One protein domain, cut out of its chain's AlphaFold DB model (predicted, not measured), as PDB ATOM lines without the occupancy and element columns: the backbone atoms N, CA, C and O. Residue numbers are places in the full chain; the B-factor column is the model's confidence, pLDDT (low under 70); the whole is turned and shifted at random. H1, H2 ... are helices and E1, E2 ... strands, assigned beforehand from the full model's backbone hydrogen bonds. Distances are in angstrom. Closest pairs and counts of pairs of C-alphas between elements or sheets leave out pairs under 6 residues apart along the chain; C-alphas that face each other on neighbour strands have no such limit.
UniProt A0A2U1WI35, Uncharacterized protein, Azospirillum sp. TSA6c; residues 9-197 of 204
ATOM      1  N   ASP A   9     -69.418 -14.705  33.938       78.06
ATOM      2  CA  ASP A   9     -69.605 -15.286  35.271       78.06
ATOM      3  C   ASP A   9     -68.307 -15.846  35.892       78.06
ATOM      4  O   ASP A   9     -68.245 -16.042  37.104       78.06
ATOM      5  N   GLU A  10     -67.268 -16.105  35.091       85.50
ATOM      6  CA  GLU A  10     -65.961 -16.582  35.566       85.50
ATOM      7  C   GLU A  10     -65.010 -15.434  35.942       85.50
ATOM      8  O   GLU A  10     -63.957 -15.672  36.544       85.50
ATOM      9  N   ILE A  11     -65.369 -14.184  35.612       91.00
ATOM     10  CA  ILE A  11     -64.564 -12.993  35.893       91.00
ATOM     11  C   ILE A  11     -64.846 -12.515  37.321       91.00
ATOM     12  O   ILE A  11     -65.892 -11.947  37.631       91.00
ATOM     13  N   ILE A  12     -63.858 -12.672  38.199       93.00
ATOM     14  CA  ILE A  12     -63.946 -12.266  39.608       93.00
ATOM     15  C   ILE A  12     -63.635 -10.779  39.773       93.00
ATOM     16  O   ILE A  12     -64.245 -10.085  40.592       93.00
ATOM     17  N   VAL A  13     -62.663 -10.278  39.006       95.75
ATOM     18  CA  VAL A  13     -62.252  -8.871  39.022       95.75
ATOM     19  C   VAL A  13     -61.882  -8.429  37.609       95.75
ATOM     20  O   VAL A  13     -61.135  -9.110  36.914       95.75
ATOM     21  N   GLU A  14     -62.328  -7.237  37.219       96.00
ATOM     22  CA  GLU A  14     -61.822  -6.510  36.052       96.00
ATOM     23  C   GLU A  14     -61.064  -5.260  36.514       96.00
ATOM     24  O   GLU A  14     -61.557  -4.462  37.318       96.00
ATOM     25  N   ARG A  15     -59.861  -5.056  35.972       96.94
ATOM     26  CA  ARG A  15     -59.090  -3.817  36.127       96.94
ATOM     27  C   ARG A  15     -58.628  -3.300  34.776       96.94
ATOM     28  O   ARG A  15     -58.581  -4.031  33.792       96.94
ATOM     29  N   ARG A  16     -58.283  -2.012  34.722       94.50
ATOM     30  CA  ARG A  16     -57.827  -1.344  33.499       94.50
ATOM     31  C   ARG A  16     -56.610  -0.472  33.762       94.50
ATOM     32  O   ARG A  16     -56.501   0.130  34.830       94.50
ATOM     33  N   THR A  17     -55.729  -0.390  32.770       92.31
ATOM     34  CA  THR A  17     -54.640   0.592  32.742       92.31
ATOM     35  C   THR A  17     -55.184   2.000  32.517       92.31
ATOM     36  O   THR A  17     -56.311   2.180  32.044       92.31
ATOM     37  N   GLY A  18     -54.362   3.023  32.753       86.69
ATOM     38  CA  GLY A  18     -54.694   4.416  32.441       86.69
ATOM     39  C   GLY A  18     -55.029   4.666  30.962       86.69
ATOM     40  O   GLY A  18     -55.685   5.657  30.643       86.69
ATOM     41  N   LYS A  19     -54.616   3.769  30.056       84.94
ATOM     42  CA  LYS A  19     -54.918   3.811  28.615       84.94
ATOM     43  C   LYS A  19     -56.089   2.915  28.198       84.94
ATOM     44  O   LYS A  19     -56.445   2.907  27.026       84.94
ATOM     45  N   GLY A  20     -56.707   2.204  29.140       88.31
ATOM     46  CA  GLY A  20     -57.943   1.449  28.924       88.31
ATOM     47  C   GLY A  20     -57.776  -0.040  28.612       88.31
ATOM     48  O   GLY A  20     -58.800  -0.725  28.558       88.31
ATOM     49  N   ARG A  21     -56.538  -0.548  28.477       90.19
ATOM     50  CA  ARG A  21     -56.267  -1.991  28.330       90.19
ATOM     51  C   ARG A  21     -56.734  -2.737  29.572       90.19
ATOM     52  O   ARG A  21     -56.430  -2.303  30.687       90.19
ATOM     53  N   PHE A  22     -57.463  -3.829  29.387       92.62
ATOM     54  CA  PHE A  22     -58.025  -4.596  30.494       92.62
ATOM     55  C   PHE A  22     -57.048  -5.641  31.054       92.62
ATOM     56  O   PHE A  22     -56.096  -6.068  30.396       92.62
ATOM     57  N   VAL A  23     -57.316  -6.034  32.297       96.00
ATOM     58  CA  VAL A  23     -56.741  -7.174  33.016       96.00
ATOM     59  C   VAL A  23     -57.900  -7.843  33.757       96.00
ATOM     60  O   VAL A  23     -58.499  -7.228  34.643       96.00
ATOM     61  N   LEU A  24     -58.242  -9.065  33.360       95.69
ATOM     62  CA  LEU A  24     -59.346  -9.857  33.907       95.69
ATOM     63  C   LEU A  24     -58.780 -10.973  34.777       95.69
ATOM     64  O   LEU A  24     -57.884 -11.696  34.346       95.69
ATOM     65  N   PHE A  25     -59.310 -11.122  35.983       96.00
ATOM     66  CA  PHE A  25     -58.914 -12.148  36.942       96.00
ATOM     67  C   PHE A  25     -60.021 -13.194  37.022       96.00
ATOM     68  O   PHE A  25     -61.143 -12.858  37.405       96.00
ATOM     69  N   CYS A  26     -59.710 -14.436  36.652       93.81
ATOM     70  CA  CYS A  26     -60.705 -15.485  36.428       93.81
ATOM     71  C   CYS A  26     -60.504 -16.675  37.381       93.81
ATOM     72  O   CYS A  26     -59.367 -17.060  37.683       93.81
ATOM     73  N   GLU A  27     -61.608 -17.270  37.840       90.25
ATOM     74  CA  GLU A  27     -61.618 -18.453  38.726       90.25
ATOM     75  C   GLU A  27     -61.437 -19.787  37.968       90.25
ATOM     76  O   GLU A  27     -61.384 -20.856  38.573       90.25
ATOM     77  N   THR A  28     -61.285 -19.756  36.643       79.44
ATOM     78  CA  THR A  28     -61.140 -20.956  35.808       79.44
ATOM     79  C   THR A  28     -60.017 -21.880  36.318       79.44
ATOM     80  O   THR A  28     -58.870 -21.454  36.466       79.44
ATOM     81  N   ASP A  29     -60.368 -23.143  36.596       80.38
ATOM     82  CA  ASP A  29     -59.481 -24.208  37.095       80.38
ATOM     83  C   ASP A  29     -58.714 -23.882  38.397       80.38
ATOM     84  O   ASP A  29     -57.578 -24.322  38.595       80.38
ATOM     85  N   LEU A  30     -59.334 -23.129  39.316       84.31
ATOM     86  CA  LEU A  30     -58.717 -22.729  40.585       84.31
ATOM     87  C   LEU A  30     -58.199 -23.933  41.414       84.31
ATOM     88  O   LEU A  30     -58.978 -24.821  41.782       84.31
ATOM     89  N   PRO A  31     -56.909 -23.946  41.813       84.12
ATOM     90  CA  PRO A  31     -56.375 -24.959  42.720       84.12
ATOM     91  C   PRO A  31     -57.076 -24.951  44.084       84.12
ATOM     92  O   PRO A  31     -57.325 -23.897  44.672       84.12
ATOM     93  N   LYS A  32     -57.331 -26.142  44.639       80.00
ATOM     94  CA  LYS A  32     -58.102 -26.337  45.885       80.00
ATOM     95  C   LYS A  32     -57.576 -25.541  47.091       80.00
ATOM     96  O   LYS A  32     -58.372 -25.129  47.931       80.00
ATOM     97  N   ASP A  33     -56.264 -25.328  47.168       80.94
ATOM     98  CA  ASP A  33     -55.589 -24.644  48.279       80.94
ATOM     99  C   ASP A  33     -55.107 -23.227  47.905       80.94
ATOM    100  O   ASP A  33     -54.217 -22.663  48.549       80.94
ATOM    101  N   SER A  34     -55.700 -22.625  46.866       85.19
ATOM    102  CA  SER A  34     -55.361 -21.264  46.451       85.19
ATOM    103  C   SER A  34     -55.670 -20.237  47.550       85.19
ATOM    104  O   SER A  34     -56.723 -20.259  48.193       85.19
ATOM    105  N   LEU A  35     -54.743 -19.296  47.769       86.69
ATOM    106  CA  LEU A  35     -54.943 -18.168  48.697       86.69
ATOM    107  C   LEU A  35     -55.567 -16.946  48.014       86.69
ATOM    108  O   LEU A  35     -55.818 -15.944  48.683       86.69
ATOM    109  N   ILE A  36     -55.799 -17.027  46.707       91.69
ATOM    110  CA  ILE A  36     -56.444 -16.002  45.892       91.69
ATOM    111  C   ILE A  36     -57.676 -16.603  45.201       91.69
ATOM    112  O   ILE A  36     -57.668 -17.792  44.890       91.69
ATOM    113  N   PRO A  37     -58.746 -15.823  44.969       92.12
ATOM    114  CA  PRO A  37     -59.992 -16.335  44.394       92.12
ATOM    115  C   PRO A  37     -59.941 -16.472  42.862       92.12
ATOM    116  O   PRO A  37     -60.972 -16.556  42.215       92.12
ATOM    117  N   TRP A  38     -58.750 -16.432  42.273       93.75
ATOM    118  CA  TRP A  38     -58.506 -16.497  40.837       93.75
ATOM    119  C   TRP A  38     -57.148 -17.153  40.595       93.75
ATOM    120  O   TRP A  38     -56.325 -17.247  41.501       93.75
ATOM    121  N   TRP A  39     -56.917 -17.615  39.374       90.19
ATOM    122  CA  TRP A  39     -55.684 -18.312  38.991       90.19
ATOM    123  C   TRP A  39     -55.229 -17.912  37.593       90.19
ATOM    124  O   TRP A  39     -54.043 -17.666  37.364       90.19
ATOM    125  N   SER A  40     -56.187 -17.792  36.676       92.81
ATOM    126  CA  SER A  40     -55.961 -17.317  35.319       92.81
ATOM    127  C   SER A  40     -56.139 -15.803  35.250       92.81
ATOM    128  O   SER A  40     -57.092 -15.242  35.798       92.81
ATOM    129  N   VAL A  41     -55.220 -15.136  34.561       94.62
ATOM    130  CA  VAL A  41     -55.298 -13.708  34.270       94.62
ATOM    131  C   VAL A  41     -55.294 -13.508  32.768       94.62
ATOM    132  O   VAL A  41     -54.311 -13.841  32.105       94.62
ATOM    133  N   VAL A  42     -56.359 -12.903  32.246       93.56
ATOM    134  CA  VAL A  42     -56.449 -12.514  30.837       93.56
ATOM    135  C   VAL A  42     -56.095 -11.048  30.676       93.56
ATOM    136  O   VAL A  42     -56.664 -10.163  31.315       93.56
ATOM    137  N   ILE A  43     -55.128 -10.791  29.810       93.06
ATOM    138  CA  ILE A  43     -54.489  -9.501  29.618       93.06
ATOM    139  C   ILE A  43     -54.719  -9.058  28.178       93.06
ATOM    140  O   ILE A  43     -54.392  -9.768  27.225       93.06
ATOM    141  N   ASP A  44     -55.250  -7.849  28.021       91.56
ATOM    142  CA  ASP A  44     -55.323  -7.184  26.724       91.56
ATOM    143  C   ASP A  44     -53.917  -6.799  26.261       91.56
ATOM    144  O   ASP A  44     -53.330  -5.831  26.752       91.56
ATOM    145  N   ILE A  45     -53.364  -7.554  25.321       87.38
ATOM    146  CA  ILE A  45     -52.033  -7.282  24.782       87.38
ATOM    147  C   ILE A  45     -52.070  -6.459  23.494       87.38
ATOM    148  O   ILE A  45     -51.042  -6.361  22.843       87.38
ATOM    149  N   GLY A  46     -53.203  -5.855  23.111       81.38
ATOM    150  CA  GLY A  46     -53.324  -5.103  21.853       81.38
ATOM    151  C   GLY A  46     -53.431  -5.968  20.587       81.38
ATOM    152  O   GLY A  46     -53.360  -5.421  19.490       81.38
ATOM    153  N   GLY A  47     -53.628  -7.281  20.750       76.75
ATOM    154  CA  GLY A  47     -53.815  -8.294  19.704       76.75
ATOM    155  C   GLY A  47     -54.751  -9.408  20.196       76.75
ATOM    156  O   GLY A  47     -55.713  -9.125  20.915       76.75
ATOM    157  N   ASP A  48     -54.469 -10.672  19.870       70.62
ATOM    158  CA  ASP A  48     -55.151 -11.809  20.505       70.62
ATOM    159  C   ASP A  48     -54.761 -11.828  21.997       70.62
ATOM    160  O   ASP A  48     -53.583 -11.956  22.323       70.62
ATOM    161  N   GLY A  49     -55.719 -11.605  22.907       70.50
ATOM    162  CA  GLY A  49     -55.459 -11.481  24.349       70.50
ATOM    163  C   GLY A  49     -54.581 -12.612  24.906       70.50
ATOM    164  O   GLY A  49     -54.682 -13.756  24.472       70.50
ATOM    165  N   ALA A  50     -53.721 -12.298  25.877       83.62
ATOM    166  CA  ALA A  50     -52.848 -13.287  26.511       83.62
ATOM    167  C   ALA A  50     -53.467 -13.788  27.814       83.62
ATOM    168  O   ALA A  50     -53.960 -12.986  28.602       83.62
ATOM    169  N   ALA A  51     -53.396 -15.092  28.072       89.00
ATOM    170  CA  ALA A  51     -53.732 -15.664  29.369       89.00
ATOM    171  C   ALA A  51     -52.455 -16.147  30.061       89.00
ATOM    172  O   ALA A  51     -51.653 -16.855  29.451       89.00
ATOM    173  N   ILE A  52     -52.269 -15.769  31.324       92.00
ATOM    174  CA  ILE A  52     -51.189 -16.281  32.172       92.00
ATOM    175  C   ILE A  52     -51.770 -16.896  33.438       92.00
ATOM    176  O   ILE A  52     -52.778 -16.427  33.964       92.00
ATOM    177  N   LEU A  53     -51.102 -17.924  33.946       93.25
ATOM    178  CA  LEU A  53     -51.420 -18.518  35.239       93.25
ATOM    179  C   LEU A  53     -50.556 -17.864  36.314       93.25
ATOM    180  O   LEU A  53     -49.364 -17.629  36.093       93.25
ATOM    181  N   VAL A  54     -51.148 -17.560  37.466       93.31
ATOM    182  CA  VAL A  54     -50.489 -16.818  38.544       93.31
ATOM    183  C   VAL A  54     -50.708 -17.515  39.879       93.31
ATOM    184  O   VAL A  54     -51.825 -17.866  40.249       93.31
ATOM    185  N   ARG A  55     -49.621 -17.633  40.642       91.75
ATOM    186  CA  ARG A  55     -49.605 -18.096  42.032       91.75
ATOM    187  C   ARG A  55     -48.819 -17.131  42.903       91.75
ATOM    188  O   ARG A  55     -47.936 -16.409  42.443       91.75
ATOM    189  N   LEU A  56     -49.107 -17.143  44.196       91.56
ATOM    190  CA  LEU A  56     -48.336 -16.389  45.177       91.56
ATOM    191  C   LEU A  56     -46.919 -16.973  45.310       91.56
ATOM    192  O   LEU A  56     -45.926 -16.258  45.169       91.56
ATOM    193  N   ASP A  57     -46.831 -18.280  45.555       90.19
ATOM    194  CA  ASP A  57     -45.587 -19.031  45.726       90.19
ATOM    195  C   ASP A  57     -45.779 -20.527  45.414       90.19
ATOM    196  O   ASP A  57     -46.865 -20.976  45.048       90.19
ATOM    197  N   GLU A  58     -44.700 -21.295  45.552       87.00
ATOM    198  CA  GLU A  58     -44.592 -22.716  45.204       87.00
ATOM    199  C   GLU A  58     -45.478 -23.628  46.066       87.00
ATOM    200  O   GLU A  58     -45.598 -24.811  45.769       87.00
ATOM    201  N   ARG A  59     -46.103 -23.128  47.144       85.50
ATOM    202  CA  ARG A  59     -46.968 -23.960  47.999       85.50
ATOM    203  C   ARG A  59     -48.361 -24.183  47.414       85.50
ATOM    204  O   ARG A  59     -49.064 -25.063  47.897       85.50
ATOM    205  N   GLN A  60     -48.796 -23.354  46.463       81.69
ATOM    206  CA  GLN A  60     -50.199 -23.311  46.030       81.69
ATOM    207  C   GLN A  60     -50.520 -24.228  44.851       81.69
ATOM    208  O   GLN A  60     -51.603 -24.804  44.794       81.69
ATOM    209  N   ALA A  61     -49.607 -24.309  43.891       83.00
ATOM    210  CA  ALA A  61     -49.761 -25.062  42.656       83.00
ATOM    211  C   ALA A  61     -48.386 -25.269  42.028       83.00
ATOM    212  O   ALA A  61     -47.468 -24.521  42.359       83.00
ATOM    213  N   ASP A  62     -48.270 -26.212  41.094       81.88
ATOM    214  CA  ASP A  62     -47.012 -26.536  40.410       81.88
ATOM    215  C   ASP A  62     -46.762 -25.686  39.150       81.88
ATOM    216  O   ASP A  62     -45.636 -25.628  38.674       81.88
ATOM    217  N   GLN A  63     -47.784 -24.997  38.634       86.00
ATOM    218  CA  GLN A  63     -47.722 -24.211  37.392       86.00
ATOM    219  C   GLN A  63     -47.838 -22.702  37.637       86.00
ATOM    220  O   GLN A  63     -48.225 -22.252  38.715       86.00
ATOM    221  N   GLY A  64     -47.537 -21.907  36.611       89.44
ATOM    222  CA  GLY A  64     -47.792 -20.470  36.608       89.44
ATOM    223  C   GLY A  64     -46.720 -19.616  37.283       89.44
ATOM    224  O   GLY A  64     -45.876 -20.078  38.061       89.44
ATOM    225  N   PHE A  65     -46.764 -18.324  36.969       92.81
ATOM    226  CA  PHE A  65     -45.810 -17.338  37.453       92.81
ATOM    227  C   PHE A  65     -46.014 -17.070  38.944       92.81
ATOM    228  O   PHE A  65     -47.123 -16.786  39.397       92.81
ATOM    229  N   THR A  66     -44.923 -17.114  39.707       93.19
ATOM    230  CA  THR A  66     -44.920 -16.706  41.117       93.19
ATOM    231  C   THR A  66     -44.856 -15.185  41.261       93.19
ATOM    232  O   THR A  66     -44.399 -14.482  40.352       93.19
ATOM    233  N   ALA A  67     -45.214 -14.659  42.438       94.75
ATOM    234  CA  ALA A  67     -45.046 -13.236  42.749       94.75
ATOM    235  C   ALA A  67     -43.599 -12.759  42.511       94.75
ATOM    236  O   ALA A  67     -43.372 -11.708  41.912       94.75
ATOM    237  N   VAL A  68     -42.605 -13.569  42.905       94.25
ATOM    238  CA  VAL A  68     -41.180 -13.276  42.674       94.25
ATOM    239  C   VAL A  68     -40.851 -13.206  41.186       94.25
ATOM    240  O   VAL A  68     -40.152 -12.280  40.771       94.25
ATOM    241  N   ALA A  69     -41.338 -14.155  40.382       92.94
ATOM    242  CA  ALA A  69     -41.106 -14.157  38.941       92.94
ATOM    243  C   ALA A  69     -41.690 -12.895  38.292       92.94
ATOM    244  O   ALA A  69     -40.975 -12.177  37.595       92.94
ATOM    245  N   LEU A  70     -42.943 -12.562  38.608       95.31
ATOM    246  CA  LEU A  70     -43.614 -11.368  38.091       95.31
ATOM    247  C   LEU A  70     -42.914 -10.067  38.518       95.31
ATOM    248  O   LEU A  70     -42.742  -9.173  37.690       95.31
ATOM    249  N   ILE A  71     -42.444  -9.957  39.768       96.19
ATOM    250  CA  ILE A  71     -41.678  -8.782  40.222       96.19
ATOM    251  C   ILE A  71     -40.344  -8.671  39.473       96.19
ATOM    252  O   ILE A  71     -39.959  -7.573  39.071       96.19
ATOM    253  N   ARG A  72     -39.633  -9.784  39.260       93.62
ATOM    254  CA  ARG A  72     -38.373  -9.794  38.495       93.62
ATOM    255  C   ARG A  72     -38.595  -9.385  37.038       93.62
ATOM    256  O   ARG A  72     -37.830  -8.573  36.524       93.62
ATOM    257  N   ILE A  73     -39.657  -9.880  36.408       91.81
ATOM    258  CA  ILE A  73     -40.061  -9.472  35.057       91.81
ATOM    259  C   ILE A  73     -40.365  -7.966  35.023       91.81
ATOM    260  O   ILE A  73     -39.834  -7.246  34.178       91.81
ATOM    261  N   ALA A  74     -41.151  -7.465  35.981       93.94
ATOM    262  CA  ALA A  74     -41.475  -6.044  36.090       93.94
ATOM    263  C   ALA A  74     -40.221  -5.168  36.270       93.94
ATOM    264  O   ALA A  74     -40.119  -4.107  35.654       93.94
ATOM    265  N   LEU A  75     -39.246  -5.616  37.071       93.50
ATOM    266  CA  LEU A  75     -37.958  -4.936  37.227       93.50
ATOM    267  C   LEU A  75     -37.192  -4.868  35.907       93.50
ATOM    268  O   LEU A  75     -36.738  -3.789  35.547       93.50
ATOM    269  N   VAL A  76     -37.099  -5.971  35.162       88.25
ATOM    270  CA  VAL A  76     -36.371  -6.008  33.883       88.25
ATOM    271  C   VAL A  76     -36.989  -5.046  32.870       88.25
ATOM    272  O   VAL A  76     -36.267  -4.275  32.235       88.25
ATOM    273  N   ILE A  77     -38.317  -5.058  32.728       87.06
ATOM    274  CA  ILE A  77     -39.027  -4.159  31.804       87.06
ATOM    275  C   ILE A  77     -38.839  -2.708  32.239       87.06
ATOM    276  O   ILE A  77     -38.497  -1.854  31.423       87.06
ATOM    277  N   GLY A  78     -39.036  -2.426  33.529       89.00
ATOM    278  CA  GLY A  78     -38.904  -1.076  34.064       89.00
ATOM    279  C   GLY A  78     -37.479  -0.534  33.964       89.00
ATOM    280  O   GLY A  78     -37.302   0.652  33.700       89.00
ATOM    281  N   GLU A  79     -36.457  -1.374  34.150       89.56
ATOM    282  CA  GLU A  79     -35.048  -1.001  33.997       89.56
ATOM    283  C   GLU A  79     -34.724  -0.708  32.534       89.56
ATOM    284  O   GLU A  79     -34.210   0.370  32.240       89.56
ATOM    285  N   ALA A  80     -35.113  -1.597  31.615       83.19
ATOM    286  CA  ALA A  80     -34.913  -1.393  30.183       83.19
ATOM    287  C   ALA A  80     -35.617  -0.124  29.672       83.19
ATOM    288  O   ALA A  80     -35.055   0.624  28.869       83.19
ATOM    289  N   ASP A  81     -36.832   0.150  30.146       83.38
ATOM    290  CA  ASP A  81     -37.551   1.372  29.800       83.38
ATOM    291  C   ASP A  81     -36.907   2.618  30.427       83.38
ATOM    292  O   ASP A  81     -36.699   3.618  29.744       83.38
ATOM    293  N   ASN A  82     -36.518   2.566  31.702       86.81
ATOM    294  CA  ASN A  82     -35.876   3.697  32.371       86.81
ATOM    295  C   ASN A  82     -34.481   4.009  31.802       86.81
ATOM    296  O   ASN A  82     -34.075   5.167  31.811       86.81
ATOM    297  N   GLU A  83     -33.754   3.020  31.283       85.06
ATOM    298  CA  GLU A  83     -32.511   3.244  30.537       85.06
ATOM    299  C   GLU A  83     -32.761   4.031  29.241       85.06
ATOM    300  O   GLU A  83     -32.005   4.947  28.916       85.06
ATOM    301  N   ARG A  84     -33.843   3.716  28.517       78.69
ATOM    302  CA  ARG A  84     -34.204   4.382  27.251       78.69
ATOM    303  C   ARG A  84     -34.824   5.760  27.469       78.69
ATOM    304  O   ARG A  84     -34.502   6.712  26.756       78.69
ATOM    305  N   ARG A  85     -35.730   5.870  28.440       81.25
ATOM    306  CA  ARG A  85     -36.478   7.085  28.781       81.25
ATOM    307  C   ARG A  85     -36.408   7.346  30.291       81.25
ATOM    308  O   ARG A  85     -37.399   7.150  31.003       81.25
ATOM    309  N   PRO A  86     -35.265   7.858  30.783       85.94
ATOM    310  CA  PRO A  86     -35.094   8.138  32.199       85.94
ATOM    311  C   PRO A  86     -36.156   9.102  32.725       85.94
ATOM    312  O   PRO A  86     -36.430  10.149  32.129       85.94
ATOM    313  N   SER A  87     -36.740   8.777  33.875       88.69
ATOM    314  CA  SER A  87     -37.613   9.706  34.593       88.69
ATOM    315  C   SER A  87     -37.578   9.459  36.095       88.69
ATOM    316  O   SER A  87     -37.389   8.333  36.550       88.69
ATOM    317  N   VAL A  88     -37.826  10.512  36.880       93.06
ATOM    318  CA  VAL A  88     -37.914  10.401  38.346       93.06
ATOM    319  C   VAL A  88     -38.994   9.392  38.749       93.06
ATOM    320  O   VAL A  88     -38.766   8.576  39.632       93.06
ATOM    321  N   LEU A  89     -40.144   9.397  38.066       93.50
ATOM    322  CA  LEU A  89     -41.234   8.459  38.352       93.50
ATOM    323  C   LEU A  89     -40.836   7.004  38.077       93.50
ATOM    324  O   LEU A  89     -41.153   6.142  38.889       93.50
ATOM    325  N   ALA A  90     -40.117   6.737  36.982       90.88
ATOM    326  CA  ALA A  90     -39.624   5.395  36.669       90.88
ATOM    327  C   ALA A  90     -38.577   4.920  37.692       90.88
ATOM    328  O   ALA A  90     -38.675   3.805  38.198       90.88
ATOM    329  N   GLY A  91     -37.630   5.783  38.082       94.44
ATOM    330  CA  GLY A  91     -36.655   5.461  39.130       94.44
ATOM    331  C   GLY A  91     -37.303   5.158  40.488       94.44
ATOM    332  O   GLY A  91     -36.932   4.192  41.158       94.44
ATOM    333  N   GLU A  92     -38.314   5.936  40.879       97.50
ATOM    334  CA  GLU A  92     -39.085   5.706  42.105       97.50
ATOM    335  C   GLU A  92     -39.945   4.433  42.029       97.50
ATOM    336  O   GLU A  92     -40.025   3.688  43.009       97.50
ATOM    337  N   CYS A  93     -40.539   4.146  40.867       97.12
ATOM    338  CA  CYS A  93     -41.269   2.905  40.604       97.12
ATOM    339  C   CYS A  93     -40.355   1.685  40.810       97.12
ATOM    340  O   CYS A  93     -40.663   0.807  41.618       97.12
ATOM    341  N   LEU A  94     -39.170   1.690  40.190       97.19
ATOM    342  CA  LEU A  94     -38.158   0.641  40.347       97.19
ATOM    343  C   LEU A  94     -37.685   0.488  41.795       97.19
ATOM    344  O   LEU A  94     -37.518  -0.628  42.282       97.19
ATOM    345  N   ARG A  95     -37.495   1.597  42.519       98.31
ATOM    346  CA  ARG A  95     -37.143   1.561  43.947       98.31
ATOM    347  C   ARG A  95     -38.207   0.829  44.765       98.31
ATOM    348  O   ARG A  95     -37.858   0.046  45.642       98.31
ATOM    349  N   HIS A  96     -39.485   1.075  44.488       98.69
ATOM    350  CA  HIS A  96     -40.580   0.378  45.153       98.69
ATOM    351  C   HIS A  96     -40.652  -1.103  44.763       98.69
ATOM    352  O   HIS A  96     -40.760  -1.939  45.655       98.69
ATOM    353  N   LEU A  97     -40.483  -1.444  43.486       98.38
ATOM    354  CA  LEU A  97     -40.412  -2.841  43.041       98.38
ATOM    355  C   LEU A  97     -39.274  -3.623  43.713       98.38
ATOM    356  O   LEU A  97     -39.489  -4.748  44.152       98.38
ATOM    357  N   ARG A  98     -38.084  -3.026  43.874       98.56
ATOM    358  CA  ARG A  98     -36.964  -3.678  44.581       98.56
ATOM    359  C   ARG A  98     -37.279  -3.947  46.052       98.56
ATOM    360  O   ARG A  98     -36.925  -5.004  46.557       98.56
ATOM    361  N   LYS A  99     -37.976  -3.027  46.724       98.62
ATOM    362  CA  LYS A  99     -38.430  -3.241  48.108       98.62
ATOM    363  C   LYS A  99     -39.512  -4.313  48.208       98.62
ATOM    364  O   LYS A  99     -39.493  -5.100  49.145       98.62
ATOM    365  N   ALA A 100     -40.432  -4.360  47.243       98.50
ATOM    366  CA  ALA A 100     -41.410  -5.439  47.162       98.50
ATOM    367  C   ALA A 100     -40.717  -6.796  46.981       98.50
ATOM    368  O   ALA A 100     -41.036  -7.737  47.699       98.50
ATOM    369  N   LEU A 101     -39.715  -6.870  46.095       97.50
ATOM    370  CA  LEU A 101     -38.911  -8.077  45.905       97.50
ATOM    371  C   LEU A 101     -38.193  -8.494  47.192       97.50
ATOM    372  O   LEU A 101     -38.204  -9.667  47.537       97.50
ATOM    373  N   GLU A 102     -37.570  -7.552  47.899       97.81
ATOM    374  CA  GLU A 102     -36.882  -7.831  49.162       97.81
ATOM    375  C   GLU A 102     -37.838  -8.409  50.216       97.81
ATOM    376  O   GLU A 102     -37.547  -9.456  50.795       97.81
ATOM    377  N   ALA A 103     -38.993  -7.771  50.424       97.69
ATOM    378  CA  ALA A 103     -40.008  -8.250  51.358       97.69
ATOM    379  C   ALA A 103     -40.532  -9.641  50.963       97.69
ATOM    380  O   ALA A 103     -40.672 -10.515  51.820       97.69
ATOM    381  N   GLU A 104     -40.757  -9.874  49.670       95.88
ATOM    382  CA  GLU A 104     -41.223 -11.157  49.145       95.88
ATOM    383  C   GLU A 104     -40.180 -12.270  49.321       95.88
ATOM    384  O   GLU A 104     -40.514 -13.376  49.742       95.88
ATOM    385  N   LEU A 105     -38.900 -11.986  49.073       94.19
ATOM    386  CA  LEU A 105     -37.815 -12.944  49.303       94.19
ATOM    387  C   LEU A 105     -37.677 -13.297  50.790       94.19
ATOM    388  O   LEU A 105     -37.466 -14.462  51.115       94.19
ATOM    389  N   GLN A 106     -37.848 -12.323  51.687       95.19
ATOM    390  CA  GLN A 106     -37.855 -12.566  53.134       95.19
ATOM    391  C   GLN A 106     -39.074 -13.389  53.572       95.19
ATOM    392  O   GLN A 106     -38.937 -14.298  54.385       95.19
ATOM    393  N   ARG A 107     -40.266 -13.127  53.014       93.44
ATOM    394  CA  ARG A 107     -41.480 -13.931  53.267       93.44
ATOM    395  C   ARG A 107     -41.274 -15.402  52.901       93.44
ATOM    396  O   ARG A 107     -41.804 -16.300  53.552       93.44
ATOM    397  N   ARG A 108     -40.509 -15.630  51.837       90.62
ATOM    398  CA  ARG A 108     -40.234 -16.940  51.249       90.62
ATOM    399  C   ARG A 108     -39.006 -17.632  51.840       90.62
ATOM    400  O   ARG A 108     -38.601 -18.671  51.324       90.62
ATOM    401  N   GLU A 109     -38.406 -17.095  52.899       88.81
ATOM    402  CA  GLU A 109     -37.257 -17.725  53.547       88.81
ATOM    403  C   GLU A 109     -37.590 -19.177  53.951       88.81
ATOM    404  O   GLU A 109     -38.597 -19.452  54.606       88.81
ATOM    405  N   GLY A 110     -36.766 -20.129  53.500       81.25
ATOM    406  CA  GLY A 110     -36.966 -21.565  53.735       81.25
ATOM    407  C   GLY A 110     -37.854 -22.292  52.717       81.25
ATOM    408  O   GLY A 110     -38.071 -23.494  52.869       81.25
ATOM    409  N   LEU A 111     -38.357 -21.612  51.683       84.62
ATOM    410  CA  LEU A 111     -38.949 -22.271  50.517       84.62
ATOM    411  C   LEU A 111     -37.882 -22.813  49.562       84.62
ATOM    412  O   LEU A 111     -36.730 -22.379  49.581       84.62
ATOM    413  N   ALA A 112     -38.293 -23.764  48.716       78.19
ATOM    414  CA  ALA A 112     -37.481 -24.201  47.590       78.19
ATOM    415  C   ALA A 112     -37.138 -23.008  46.684       78.19
ATOM    416  O   ALA A 112     -37.869 -22.013  46.625       78.19
ATOM    417  N   GLU A 113     -36.004 -23.109  45.992       71.62
ATOM    418  CA  GLU A 113     -35.620 -22.096  45.019       71.62
ATOM    419  C   GLU A 113     -36.691 -22.007  43.926       71.62
ATOM    420  O   GLU A 113     -37.186 -23.027  43.445       71.62
ATOM    421  N   ALA A 114     -37.074 -20.777  43.582       70.50
ATOM    422  CA  ALA A 114     -38.026 -20.535  42.509       70.50
ATOM    423  C   ALA A 114     -37.481 -21.107  41.196       70.50
ATOM    424  O   ALA A 114     -36.270 -21.085  40.965       70.50
ATOM    425  N   GLU A 115     -38.376 -21.542  40.311       77.44
ATOM    426  CA  GLU A 115     -37.993 -21.949  38.959       77.44
ATOM    427  C   GLU A 115     -37.172 -20.857  38.253       77.44
ATOM    428  O   GLU A 115     -37.263 -19.659  38.559       77.44
ATOM    429  N   THR A 116     -36.321 -21.274  37.317       77.88
ATOM    430  CA  THR A 116     -35.458 -20.329  36.610       77.88
ATOM    431  C   THR A 116     -36.304 -19.503  35.649       77.88
ATOM    432  O   THR A 116     -36.958 -20.036  34.761       77.88
ATOM    433  N   LEU A 117     -36.287 -18.185  35.843       81.19
ATOM    434  CA  LEU A 117     -36.868 -17.227  34.911       81.19
ATOM    435  C   LEU A 117     -35.901 -17.036  33.738       81.19
ATOM    436  O   LEU A 117     -34.786 -16.544  33.941       81.19
ATOM    437  N   HIS A 118     -36.344 -17.374  32.533       82.62
ATOM    438  CA  HIS A 118     -35.621 -17.105  31.296       82.62
ATOM    439  C   HIS A 118     -36.206 -15.868  30.613       82.62
ATOM    440  O   HIS A 118     -37.418 -15.659  30.589       82.62
ATOM    441  N   LEU A 119     -35.324 -14.999  30.121       76.69
ATOM    442  CA  LEU A 119     -35.693 -13.746  29.470       76.69
ATOM    443  C   LEU A 119     -34.964 -13.666  28.140       76.69
ATOM    444  O   LEU A 119     -33.781 -13.316  28.097       76.69
ATOM    445  N   ASP A 120     -35.689 -13.958  27.070       71.38
ATOM    446  CA  ASP A 120     -35.151 -13.904  25.724       71.38
ATOM    447  C   ASP A 120     -35.414 -12.541  25.097       71.38
ATOM    448  O   ASP A 120     -36.514 -11.984  25.153       71.38
ATOM    449  N   ARG A 121     -34.351 -11.977  24.518       62.53
ATOM    450  CA  ARG A 121     -34.395 -10.727  23.762       62.53
ATOM    451  C   ARG A 121     -34.444 -11.058  22.287       62.53
ATOM    452  O   ARG A 121     -33.399 -11.306  21.683       62.53
ATOM    453  N   GLU A 122     -35.627 -10.997  21.694       55.53
ATOM    454  CA  GLU A 122     -35.728 -11.068  20.243       55.53
ATOM    455  C   GLU A 122     -35.540  -9.660  19.662       55.53
ATOM    456  O   GLU A 122     -36.190  -8.692  20.061       55.53
ATOM    457  N   SER A 123     -34.547  -9.523  18.779       48.19
ATOM    458  CA  SER A 123     -34.099  -8.242  18.220       48.19
ATOM    459  C   SER A 123     -34.416  -8.150  16.732       48.19
ATOM    460  O   SER A 123     -33.549  -7.910  15.895       48.19
ATOM    461  N   SER A 124     -35.681  -8.321  16.374       39.59
ATOM    462  CA  SER A 124     -36.176  -7.941  15.055       39.59
ATOM    463  C   SER A 124     -36.743  -6.516  15.154       39.59
ATOM    464  O   SER A 124     -37.693  -6.251  15.875       39.59
ATOM    465  N   HIS A 125     -36.131  -5.565  14.436       39.22
ATOM    466  CA  HIS A 125     -36.625  -4.184  14.237       39.22
ATOM    467  C   HIS A 125     -36.350  -3.116  15.316       39.22
ATOM    468  O   HIS A 125     -37.111  -2.164  15.444       39.22
ATOM    469  N   GLY A 126     -35.227  -3.180  16.040       42.78
ATOM    470  CA  GLY A 126     -34.781  -2.061  16.899       42.78
ATOM    471  C   GLY A 126     -35.575  -1.877  18.201       42.78
ATOM    472  O   GLY A 126     -35.166  -1.094  19.057       42.78
ATOM    473  N   PHE A 127     -36.636  -2.662  18.386       45.50
ATOM    474  CA  PHE A 127     -37.333  -2.876  19.644       45.50
ATOM    475  C   PHE A 127     -36.974  -4.282  20.125       45.50
ATOM    476  O   PHE A 127     -37.198  -5.258  19.418       45.50
ATOM    477  N   ALA A 128     -36.333  -4.393  21.290       50.75
ATOM    478  CA  ALA A 128     -36.093  -5.698  21.897       50.75
ATOM    479  C   ALA A 128     -37.404  -6.155  22.539       50.75
ATOM    480  O   ALA A 128     -37.788  -5.603  23.574       50.75
ATOM    481  N   TRP A 129     -38.080  -7.110  21.908       55.28
ATOM    482  CA  TRP A 129     -39.161  -7.853  22.542       55.28
ATOM    483  C   TRP A 129     -38.530  -8.667  23.667       55.28
ATOM    484  O   TRP A 129     -37.439  -9.219  23.498       55.28
ATOM    485  N   LEU A 130     -39.173  -8.687  24.831       68.88
ATOM    486  CA  LEU A 130     -38.770  -9.554  25.929       68.88
ATOM    487  C   LEU A 130     -39.807 -10.671  26.007       68.88
ATOM    488  O   LEU A 130     -40.970 -10.413  26.314       68.88
ATOM    489  N   HIS A 131     -39.401 -11.897  25.696       80.31
ATOM    490  CA  HIS A 131     -40.198 -13.071  26.022       80.31
ATOM    491  C   HIS A 131     -39.746 -13.573  27.391       80.31
ATOM    492  O   HIS A 131     -38.552 -13.771  27.619       80.31
ATOM    493  N   ALA A 132     -40.686 -13.693  28.325       80.50
ATOM    494  CA  ALA A 132     -40.431 -14.237  29.649       80.50
ATOM    495  C   ALA A 132     -40.958 -15.668  29.716       80.50
ATOM    496  O   ALA A 132     -42.165 -15.874  29.590       80.50
ATOM    497  N   GLU A 133     -40.066 -16.620  29.964       82.50
ATOM    498  CA  GLU A 133     -40.409 -18.020  30.206       82.50
ATOM    499  C   GLU A 133     -40.172 -18.365  31.676       82.50
ATOM    500  O   GLU A 133     -39.143 -18.018  32.269       82.50
ATOM    501  N   TYR A 134     -41.142 -19.042  32.279       77.69
ATOM    502  CA  TYR A 134     -41.084 -19.502  33.661       77.69
ATOM    503  C   TYR A 134     -41.833 -20.828  33.772       77.69
ATOM    504  O   TYR A 134     -43.061 -20.863  33.653       77.69
ATOM    505  N   GLY A 135     -41.090 -21.914  33.977       79.12
ATOM    506  CA  GLY A 135     -41.655 -23.259  33.958       79.12
ATOM    507  C   GLY A 135     -42.203 -23.623  32.584       79.12
ATOM    508  O   GLY A 135     -41.480 -23.594  31.593       79.12
ATOM    509  N   ASP A 136     -43.489 -23.962  32.535       76.00
ATOM    510  CA  ASP A 136     -44.253 -24.220  31.311       76.00
ATOM    511  C   ASP A 136     -45.003 -22.984  30.778       76.00
ATOM    512  O   ASP A 136     -45.656 -23.054  29.734       76.00
ATOM    513  N   GLY A 137     -44.911 -21.850  31.479       77.56
ATOM    514  CA  GLY A 137     -45.557 -20.595  31.116       77.56
ATOM    515  C   GLY A 137     -44.653 -19.669  30.304       77.56
ATOM    516  O   GLY A 137     -43.459 -19.542  30.573       77.56
ATOM    517  N   GLY A 138     -45.253 -18.959  29.348       84.94
ATOM    518  CA  GLY A 138     -44.599 -17.930  28.542       84.94
ATOM    519  C   GLY A 138     -45.427 -16.649  28.498       84.94
ATOM    520  O   GLY A 138     -46.657 -16.687  28.522       84.94
ATOM    521  N   MET A 139     -44.760 -15.499  28.438       88.25
ATOM    522  CA  MET A 139     -45.415 -14.199  28.327       88.25
ATOM    523  C   MET A 139     -44.613 -13.261  27.428       88.25
ATOM    524  O   MET A 139     -43.424 -13.026  27.644       88.25
ATOM    525  N   THR A 140     -45.296 -12.669  26.451       87.25
ATOM    526  CA  THR A 140     -44.724 -11.647  25.571       87.25
ATOM    527  C   THR A 140     -44.907 -10.263  26.171       87.25
ATOM    528  O   THR A 140     -46.023  -9.844  26.482       87.25
ATOM    529  N   LEU A 141     -43.804  -9.538  26.328       85.94
ATOM    530  CA  LEU A 141     -43.770  -8.231  26.971       85.94
ATOM    531  C   LEU A 141     -43.712  -7.123  25.923       85.94
ATOM    532  O   LEU A 141     -42.966  -7.218  24.947       85.94
ATOM    533  N   SER A 142     -44.470  -6.053  26.154       82.94
ATOM    534  CA  SER A 142     -44.469  -4.880  25.280       82.94
ATOM    535  C   SER A 142     -43.158  -4.108  25.415       82.94
ATOM    536  O   SER A 142     -42.710  -3.802  26.525       82.94
ATOM    537  N   ALA A 143     -42.573  -3.733  24.277       67.88
ATOM    538  CA  ALA A 143     -41.433  -2.823  24.224       67.88
ATOM    539  C   ALA A 143     -41.841  -1.345  24.406       67.88
ATOM    540  O   ALA A 143     -40.992  -0.533  24.791       67.88
ATOM    541  N   ASP A 144     -43.118  -1.007  24.168       72.81
ATOM    542  CA  ASP A 144     -43.707   0.309  24.429       72.81
ATOM    543  C   ASP A 144     -44.438   0.324  25.787       72.81
ATOM    544  O   ASP A 144     -45.502  -0.298  25.931       72.81
ATOM    545  N   PRO A 145     -43.945   1.082  26.787       67.62
ATOM    546  CA  PRO A 145     -44.625   1.220  28.076       67.62
ATOM    547  C   PRO A 145     -45.979   1.934  27.964       67.62
ATOM    548  O   PRO A 145     -46.804   1.844  28.868       67.62
ATOM    549  N   SER A 146     -46.225   2.657  26.869       69.12
ATOM    550  CA  SER A 146     -47.469   3.395  26.644       69.12
ATOM    551  C   SER A 146     -48.623   2.489  26.207       69.12
ATOM    552  O   SER A 146     -49.759   2.961  26.151       69.12
ATOM    553  N   GLY A 147     -48.348   1.217  25.891       71.38
ATOM    554  CA  GLY A 147     -49.355   0.253  25.455       71.38
ATOM    555  C   GLY A 147     -49.941   0.557  24.077       71.38
ATOM    556  O   GLY A 147     -51.116   0.267  23.850       71.38
ATOM    557  N   ASN A 148     -49.170   1.156  23.160       75.12
ATOM    558  CA  ASN A 148     -49.582   1.250  21.755       75.12
ATOM    559  C   ASN A 148     -49.130   0.033  20.937       75.12
ATOM    560  O   ASN A 148     -49.706  -0.226  19.886       75.12
ATOM    561  N   GLU A 149     -48.122  -0.700  21.411       79.06
ATOM    562  CA  GLU A 149     -47.593  -1.906  20.763       79.06
ATOM    563  C   GLU A 149     -48.126  -3.182  21.414       79.06
ATOM    564  O   GLU A 149     -48.627  -3.163  22.544       79.06
ATOM    565  N   GLU A 150     -48.041  -4.293  20.688       84.50
ATOM    566  CA  GLU A 150     -48.461  -5.588  21.205       84.50
ATOM    567  C   GLU A 150     -47.602  -6.046  22.397       84.50
ATOM    568  O   GLU A 150     -46.412  -5.743  22.493       84.50
ATOM    569  N   GLY A 151     -48.220  -6.789  23.313       88.19
ATOM    570  CA  GLY A 151     -47.572  -7.382  24.483       88.19
ATOM    571  C   GLY A 151     -48.044  -6.812  25.822       88.19
ATOM    572  O   GLY A 151     -48.771  -5.817  25.904       88.19
ATOM    573  N   VAL A 152     -47.619  -7.471  26.898       90.75
ATOM    574  CA  VAL A 152     -47.950  -7.109  28.281       90.75
ATOM    575  C   VAL A 152     -47.097  -5.921  28.729       90.75
ATOM    576  O   VAL A 152     -45.867  -5.965  28.663       90.75
ATOM    577  N   THR A 153     -47.734  -4.843  29.188       91.62
ATOM    578  CA  THR A 153     -47.027  -3.653  29.688       91.62
ATOM    579  C   THR A 153     -46.646  -3.773  31.167       91.62
ATOM    580  O   THR A 153     -47.222  -4.558  31.924       91.62
ATOM    581  N   LEU A 154     -45.713  -2.923  31.615       92.81
ATOM    582  CA  LEU A 154     -45.355  -2.811  33.032       92.81
ATOM    583  C   LEU A 154     -46.570  -2.464  33.910       92.81
ATOM    584  O   LEU A 154     -46.734  -3.035  34.985       92.81
ATOM    585  N   GLU A 155     -47.440  -1.560  33.454       95.06
ATOM    586  CA  GLU A 155     -48.642  -1.177  34.202       95.06
ATOM    587  C   GLU A 155     -49.592  -2.371  34.394       95.06
ATOM    588  O   GLU A 155     -50.120  -2.558  35.488       95.06
ATOM    589  N   GLN A 156     -49.761  -3.223  33.376       95.38
ATOM    590  CA  GLN A 156     -50.580  -4.436  33.484       95.38
ATOM    591  C   GLN A 156     -49.983  -5.437  34.476       95.38
ATOM    592  O   GLN A 156     -50.710  -5.935  35.331       95.38
ATOM    593  N   LEU A 157     -48.667  -5.670  34.448       95.75
ATOM    594  CA  LEU A 157     -48.002  -6.528  35.440       95.75
ATOM    595  C   LEU A 157     -48.161  -6.003  36.866       95.75
ATOM    596  O   LEU A 157     -48.405  -6.772  37.796       95.75
ATOM    597  N   LEU A 158     -48.053  -4.687  37.046       97.88
ATOM    598  CA  LEU A 158     -48.259  -4.048  38.340       97.88
ATOM    599  C   LEU A 158     -49.712  -4.175  38.815       97.88
ATOM    600  O   LEU A 158     -49.928  -4.342  40.010       97.88
ATOM    601  N   ILE A 159     -50.696  -4.150  37.910       98.12
ATOM    602  CA  ILE A 159     -52.101  -4.445  38.231       98.12
ATOM    603  C   ILE A 159     -52.259  -5.893  38.713       98.12
ATOM    604  O   ILE A 159     -52.936  -6.113  39.720       98.12
ATOM    605  N   VAL A 160     -51.626  -6.860  38.037       97.88
ATOM    606  CA  VAL A 160     -51.656  -8.277  38.441       97.88
ATOM    607  C   VAL A 160     -51.071  -8.462  39.835       97.88
ATOM    608  O   VAL A 160     -51.716  -9.046  40.702       97.88
ATOM    609  N   LEU A 161     -49.879  -7.913  40.076       98.38
ATOM    610  CA  LEU A 161     -49.221  -7.977  41.379       98.38
ATOM    611  C   LEU A 161     -50.041  -7.277  42.473       98.38
ATOM    612  O   LEU A 161     -50.178  -7.809  43.570       98.38
ATOM    613  N   ASP A 162     -50.599  -6.096  42.197       98.50
ATOM    614  CA  ASP A 162     -51.394  -5.338  43.171       98.50
ATOM    615  C   ASP A 162     -52.640  -6.126  43.593       98.50
ATOM    616  O   ASP A 162     -52.935  -6.229  44.784       98.50
ATOM    617  N   GLN A 163     -53.326  -6.757  42.634       98.25
ATOM    618  CA  GLN A 163     -54.465  -7.625  42.926       98.25
ATOM    619  C   GLN A 163     -54.048  -8.889  43.695       98.25
ATOM    620  O   GLN A 163     -54.704  -9.248  44.672       98.25
ATOM    621  N   LEU A 164     -52.935  -9.523  43.301       97.38
ATOM    622  CA  LEU A 164     -52.381 -10.712  43.961       97.38
ATOM    623  C   LEU A 164     -52.134 -10.444  45.446       97.38
ATOM    624  O   LEU A 164     -52.622 -11.178  46.306       97.38
ATOM    625  N   TYR A 165     -51.419  -9.361  45.754       97.69
ATOM    626  CA  TYR A 165     -51.116  -8.991  47.131       97.69
ATOM    627  C   TYR A 165     -52.354  -8.556  47.907       97.69
ATOM    628  O   TYR A 165     -52.456  -8.871  49.094       97.69
ATOM    629  N   LEU A 166     -53.305  -7.867  47.275       96.50
ATOM    630  CA  LEU A 166     -54.550  -7.467  47.925       96.50
ATOM    631  C   LEU A 166     -55.354  -8.687  48.395       96.50
ATOM    632  O   LEU A 166     -55.769  -8.738  49.554       96.50
ATOM    633  N   ASP A 167     -55.554  -9.666  47.517       96.19
ATOM    634  CA  ASP A 167     -56.367 -10.842  47.824       96.19
ATOM    635  C   ASP A 167     -55.645 -11.816  48.755       96.19
ATOM    636  O   ASP A 167     -56.226 -12.253  49.754       96.19
ATOM    637  N   ALA A 168     -54.352 -12.061  48.526       94.81
ATOM    638  CA  ALA A 168     -53.550 -12.881  49.427       94.81
ATOM    639  C   ALA A 168     -53.510 -12.284  50.847       94.81
ATOM    640  O   ALA A 168     -53.661 -13.014  51.828       94.81
ATOM    641  N   SER A 169     -53.381 -10.955  50.983       95.19
ATOM    642  CA  SER A 169     -53.360 -10.285  52.297       95.19
ATOM    643  C   SER A 169     -54.684 -10.404  53.047       95.19
ATOM    644  O   SER A 169     -54.694 -10.468  54.275       95.19
ATOM    645  N   ARG A 170     -55.817 -10.472  52.335       93.75
ATOM    646  CA  ARG A 170     -57.124 -10.736  52.962       93.75
ATOM    647  C   ARG A 170     -57.190 -12.149  53.536       93.75
ATOM    648  O   ARG A 170     -57.834 -12.356  54.564       93.75
ATOM    649  N   ARG A 171     -56.528 -13.114  52.889       92.38
ATOM    650  CA  ARG A 171     -56.492 -14.512  53.336       92.38
ATOM    651  C   ARG A 171     -55.458 -14.761  54.434       92.38
ATOM    652  O   ARG A 171     -55.697 -15.610  55.293       92.38
ATOM    653  N   LEU A 172     -54.360 -14.004  54.432       92.25
ATOM    654  CA  LEU A 172     -53.250 -14.082  55.386       92.25
ATOM    655  C   LEU A 172     -53.004 -12.735  56.102       92.25
ATOM    656  O   LEU A 172     -51.926 -12.154  55.979       92.25
ATOM    657  N   PRO A 173     -53.953 -12.228  56.911       91.06
ATOM    658  CA  PRO A 173     -53.861 -10.885  57.499       91.06
ATOM    659  C   PRO A 173     -52.720 -10.702  58.517       91.06
ATOM    660  O   PRO A 173     -52.410  -9.574  58.891       91.06
ATOM    661  N   GLY A 174     -52.111 -11.792  58.994       92.94
ATOM    662  CA  GLY A 174     -50.965 -11.760  59.910       92.94
ATOM    663  C   GLY A 174     -49.598 -11.734  59.220       92.94
ATOM    664  O   GLY A 174     -48.585 -11.610  59.907       92.94
ATOM    665  N   ASP A 175     -49.545 -11.869  57.892       95.25
ATOM    666  CA  ASP A 175     -48.288 -11.872  57.147       95.25
ATOM    667  C   ASP A 175     -47.830 -10.433  56.856       95.25
ATOM    668  O   ASP A 175     -48.242  -9.786  55.890       95.25
ATOM    669  N   GLY A 176     -46.964  -9.913  57.729       95.69
ATOM    670  CA  GLY A 176     -46.440  -8.552  57.611       95.69
ATOM    671  C   GLY A 176     -45.584  -8.322  56.362       95.69
ATOM    672  O   GLY A 176     -45.561  -7.203  55.853       95.69
ATOM    673  N   ARG A 177     -44.915  -9.360  55.839       97.06
ATOM    674  CA  ARG A 177     -44.069  -9.243  54.641       97.06
ATOM    675  C   ARG A 177     -44.903  -9.205  53.373       97.06
ATOM    676  O   ARG A 177     -44.619  -8.403  52.488       97.06
ATOM    677  N   LEU A 178     -45.971  -9.997  53.328       96.50
ATOM    678  CA  LEU A 178     -46.974  -9.930  52.268       96.50
ATOM    679  C   LEU A 178     -47.610  -8.534  52.189       96.50
ATOM    680  O   LEU A 178     -47.688  -7.941  51.111       96.50
ATOM    681  N   ALA A 179     -47.996  -7.974  53.340       96.88
ATOM    682  CA  ALA A 179     -48.550  -6.626  53.418       96.88
ATOM    683  C   ALA A 179     -47.534  -5.551  52.983       96.88
ATOM    684  O   ALA A 179     -47.882  -4.625  52.248       96.88
ATOM    685  N   GLU A 180     -46.271  -5.673  53.405       98.00
ATOM    686  CA  GLU A 180     -45.180  -4.774  53.010       98.00
ATOM    687  C   GLU A 180     -44.936  -4.796  51.492       98.00
ATOM    688  O   GLU A 180     -44.877  -3.735  50.857       98.00
ATOM    689  N   ALA A 181     -44.860  -5.991  50.897       98.12
ATOM    690  CA  ALA A 181     -44.721  -6.158  49.456       98.12
ATOM    691  C   ALA A 181     -45.903  -5.524  48.705       98.12
ATOM    692  O   ALA A 181     -45.689  -4.717  47.795       98.12
ATOM    693  N   GLY A 182     -47.136  -5.780  49.156       97.88
ATOM    694  CA  GLY A 182     -48.348  -5.185  48.590       97.88
ATOM    695  C   GLY A 182     -48.356  -3.654  48.630       97.88
ATOM    696  O   GLY A 182     -48.668  -3.007  47.630       97.88
ATOM    697  N   VAL A 183     -47.931  -3.042  49.741       98.50
ATOM    698  CA  VAL A 183     -47.800  -1.575  49.840       98.50
ATOM    699  C   VAL A 183     -46.836  -1.036  48.786       98.50
ATOM    700  O   VAL A 183     -47.111  -0.010  48.159       98.50
ATOM    701  N   HIS A 184     -45.696  -1.693  48.588       98.75
ATOM    702  CA  HIS A 184     -44.700  -1.251  47.623       98.75
ATOM    703  C   HIS A 184     -45.135  -1.454  46.173       98.75
ATOM    704  O   HIS A 184     -44.970  -0.530  45.376       98.75
ATOM    705  N   VAL A 185     -45.780  -2.573  45.851       98.62
ATOM    706  CA  VAL A 185     -46.397  -2.785  44.536       98.62
ATOM    707  C   VAL A 185     -47.464  -1.728  44.249       98.62
ATOM    708  O   VAL A 185     -47.410  -1.081  43.205       98.62
ATOM    709  N   GLY A 186     -48.366  -1.441  45.192       98.31
ATOM    710  CA  GLY A 186     -49.396  -0.416  45.001       98.31
ATOM    711  C   GLY A 186     -48.833   1.008  44.858       98.31
ATOM    712  O   GLY A 186     -49.444   1.879  44.231       98.31
ATOM    713  N   GLN A 187     -47.654   1.298  45.422       98.56
ATOM    714  CA  GLN A 187     -46.937   2.552  45.138       98.56
ATOM    715  C   GLN A 187     -46.322   2.549  43.734       98.56
ATOM    716  O   GLN A 187     -46.470   3.539  43.018       98.56
ATOM    717  N   ALA A 188     -45.688   1.448  43.322       98.19
ATOM    718  CA  ALA A 188     -45.141   1.295  41.976       98.19
ATOM    719  C   ALA A 188     -46.234   1.454  40.904       98.19
ATOM    720  O   ALA A 188     -46.071   2.267  39.997       98.19
ATOM    721  N   LEU A 189     -47.390   0.801  41.072       97.94
ATOM    722  CA  LEU A 189     -48.542   0.927  40.172       97.94
ATOM    723  C   LEU A 189     -49.017   2.379  40.039       97.94
ATOM    724  O   LEU A 189     -49.224   2.874  38.933       97.94
ATOM    725  N   ARG A 190     -49.150   3.103  41.157       96.94
ATOM    726  CA  ARG A 190     -49.549   4.521  41.127       96.94
ATOM    727  C   ARG A 190     -48.532   5.407  40.417       96.94
ATOM    728  O   ARG A 190     -48.925   6.359  39.744       96.94
ATOM    729  N   LEU A 191     -47.240   5.149  40.602       95.75
ATOM    730  CA  LEU A 191     -46.177   5.900  39.934       95.75
ATOM    731  C   LEU A 191     -46.173   5.620  38.432       95.75
ATOM    732  O   LEU A 191     -46.083   6.565  37.648       95.75
ATOM    733  N   GLU A 192     -46.335   4.355  38.049       94.06
ATOM    734  CA  GLU A 192     -46.372   3.933  36.655       94.06
ATOM    735  C   GLU A 192     -47.601   4.473  35.924       94.06
ATOM    736  O   GLU A 192     -47.445   5.163  34.921       94.06
ATOM    737  N   GLY A 193     -48.806   4.305  36.477       91.56
ATOM    738  CA  GLY A 193     -50.026   4.851  35.873       91.56
ATOM    739  C   GLY A 193     -49.991   6.378  35.731       91.56
ATOM    740  O   GLY A 193     -50.490   6.947  34.763       91.56
ATOM    741  N   ARG A 194     -49.331   7.096  36.654       91.12
ATOM    742  CA  ARG A 194     -49.092   8.542  36.484       91.12
ATOM    743  C   ARG A 194     -48.120   8.838  35.348       91.12
ATOM    744  O   ARG A 194     -48.273   9.862  34.688       91.12
ATOM    745  N   ARG A 195     -47.107   7.996  35.154       87.81
ATOM    746  CA  ARG A 195     -46.066   8.167  34.138       87.81
ATOM    747  C   ARG A 195     -46.600   7.896  32.730       87.81
ATOM    748  O   ARG A 195     -46.307   8.689  31.837       87.81
ATOM    749  N   THR A 196     -47.407   6.852  32.542       83.81
ATOM    750  CA  THR A 196     -47.998   6.457  31.246       83.81
ATOM    751  C   THR A 196     -49.033   7.466  30.730       83.81
ATOM    752  O   THR A 196     -49.246   7.604  29.522       83.81
ATOM    753  N   LEU A 197     -49.634   8.249  31.630       82.50
ATOM    754  CA  LEU A 197     -50.536   9.349  31.285       82.50
ATOM    755  C   LEU A 197     -49.814  10.642  30.865       82.50
ATOM    756  O   LEU A 197     -50.450  11.530  30.293       82.50
TER     757      LEU A 197
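This is residues 9 to 197 of the 204 residues of an uncharacterized protein of Azospirillum sp. TSA6c (UniProt A0A2U1WI35). Four helices side by side make a bundle that covers two small sheets lying edge to edge: H3 packs on the sheet of E1 to E4, H1 on the sheet of E5 to E7, and H2 and H4 close the bundle on the side away from the sheets. The 189 printed residues hold seven named strands and four named helices, in the order E1 E2 E3 E4 H1 H2 E5 E6 E7 H3 H4, a mixed class. Both sheets are antiparallel, in the orders E1 - E2 - E3 - E4 and E5 - E6 - E7. The whole is compact, with a radius of gyration of the C-alphas of 15.4 A and spans of 43 by 33 by 29 A.

Start with E1 (residues 11 to 16), E2 (22 to 26), E3 (40 to 43) and E4 (50 to 55), a strongly twisted meander, each strand the antiparallel neighbour of the one before. Look for N 15 and O 23 at 2.9 A, N 24 and O 42 at 2.8 A, and N 41 and O 52 at 2.8 A. Next come H1 (67 to 84) and H2 (88 to 107), a helical hairpin at a shallow tilt of 22 degrees, closest at the C-alphas of Asn 82 and Ala 90, 6.0 A. The second meander is E5 (117 to 122), E6 (129 to 134) and E7 (137 to 141), with N 120 and O 131 at 2.9 A and N 139 and O 132 at 2.9 A. H1 is on this sheet at a height of 10.4 A, two layers, and runs along the strands, at 15 degrees to E6 on the local plane. The closest C-alphas of E4 and E7, those of Ile 52 and Gly 137, are 7.2 A apart. H3 (154 to 171) is on the first sheet, again two layers; its closest C-alphas to E2 are Gln 156 and Val 23, 6.8 A. H3 touches H1 at Leu 154 and Ala 74, whose C-alphas are 5.9 A apart. H4 (176 to 196) touches H2, closest at the C-alphas of Ala 181 and Ala 100, 4.1 A, and forms a helical hairpin with H3 at a shallow tilt of 28 degrees. In H1, H2, H3 and H4 every O i to N i+4 pair is within hydrogen-bond range.

Find C-alpha 11 at (-64.564, -12.993, 35.893), where E1 begins. H1 is 25.8 A long and H2 28.8 A; E4 spans 16.6 A and E6 16.2 A. H3 starts at C-alpha 154, (-45.355, -2.811, 33.032), and is 25.9 A long. H4 runs 30.4 A to C-alpha 196 at (-47.998, 6.457, 31.246).

The two C-alphas farthest apart, those of His 125 and Gly 174, are 48.5 A apart. The printed part has no cut. The links E2 to E3, E4 to H1 and E7 to H3 are long. The mean pLDDT of the printed part is 87.3; residues 121 to 130, 143 and 145 to 146 are under 70.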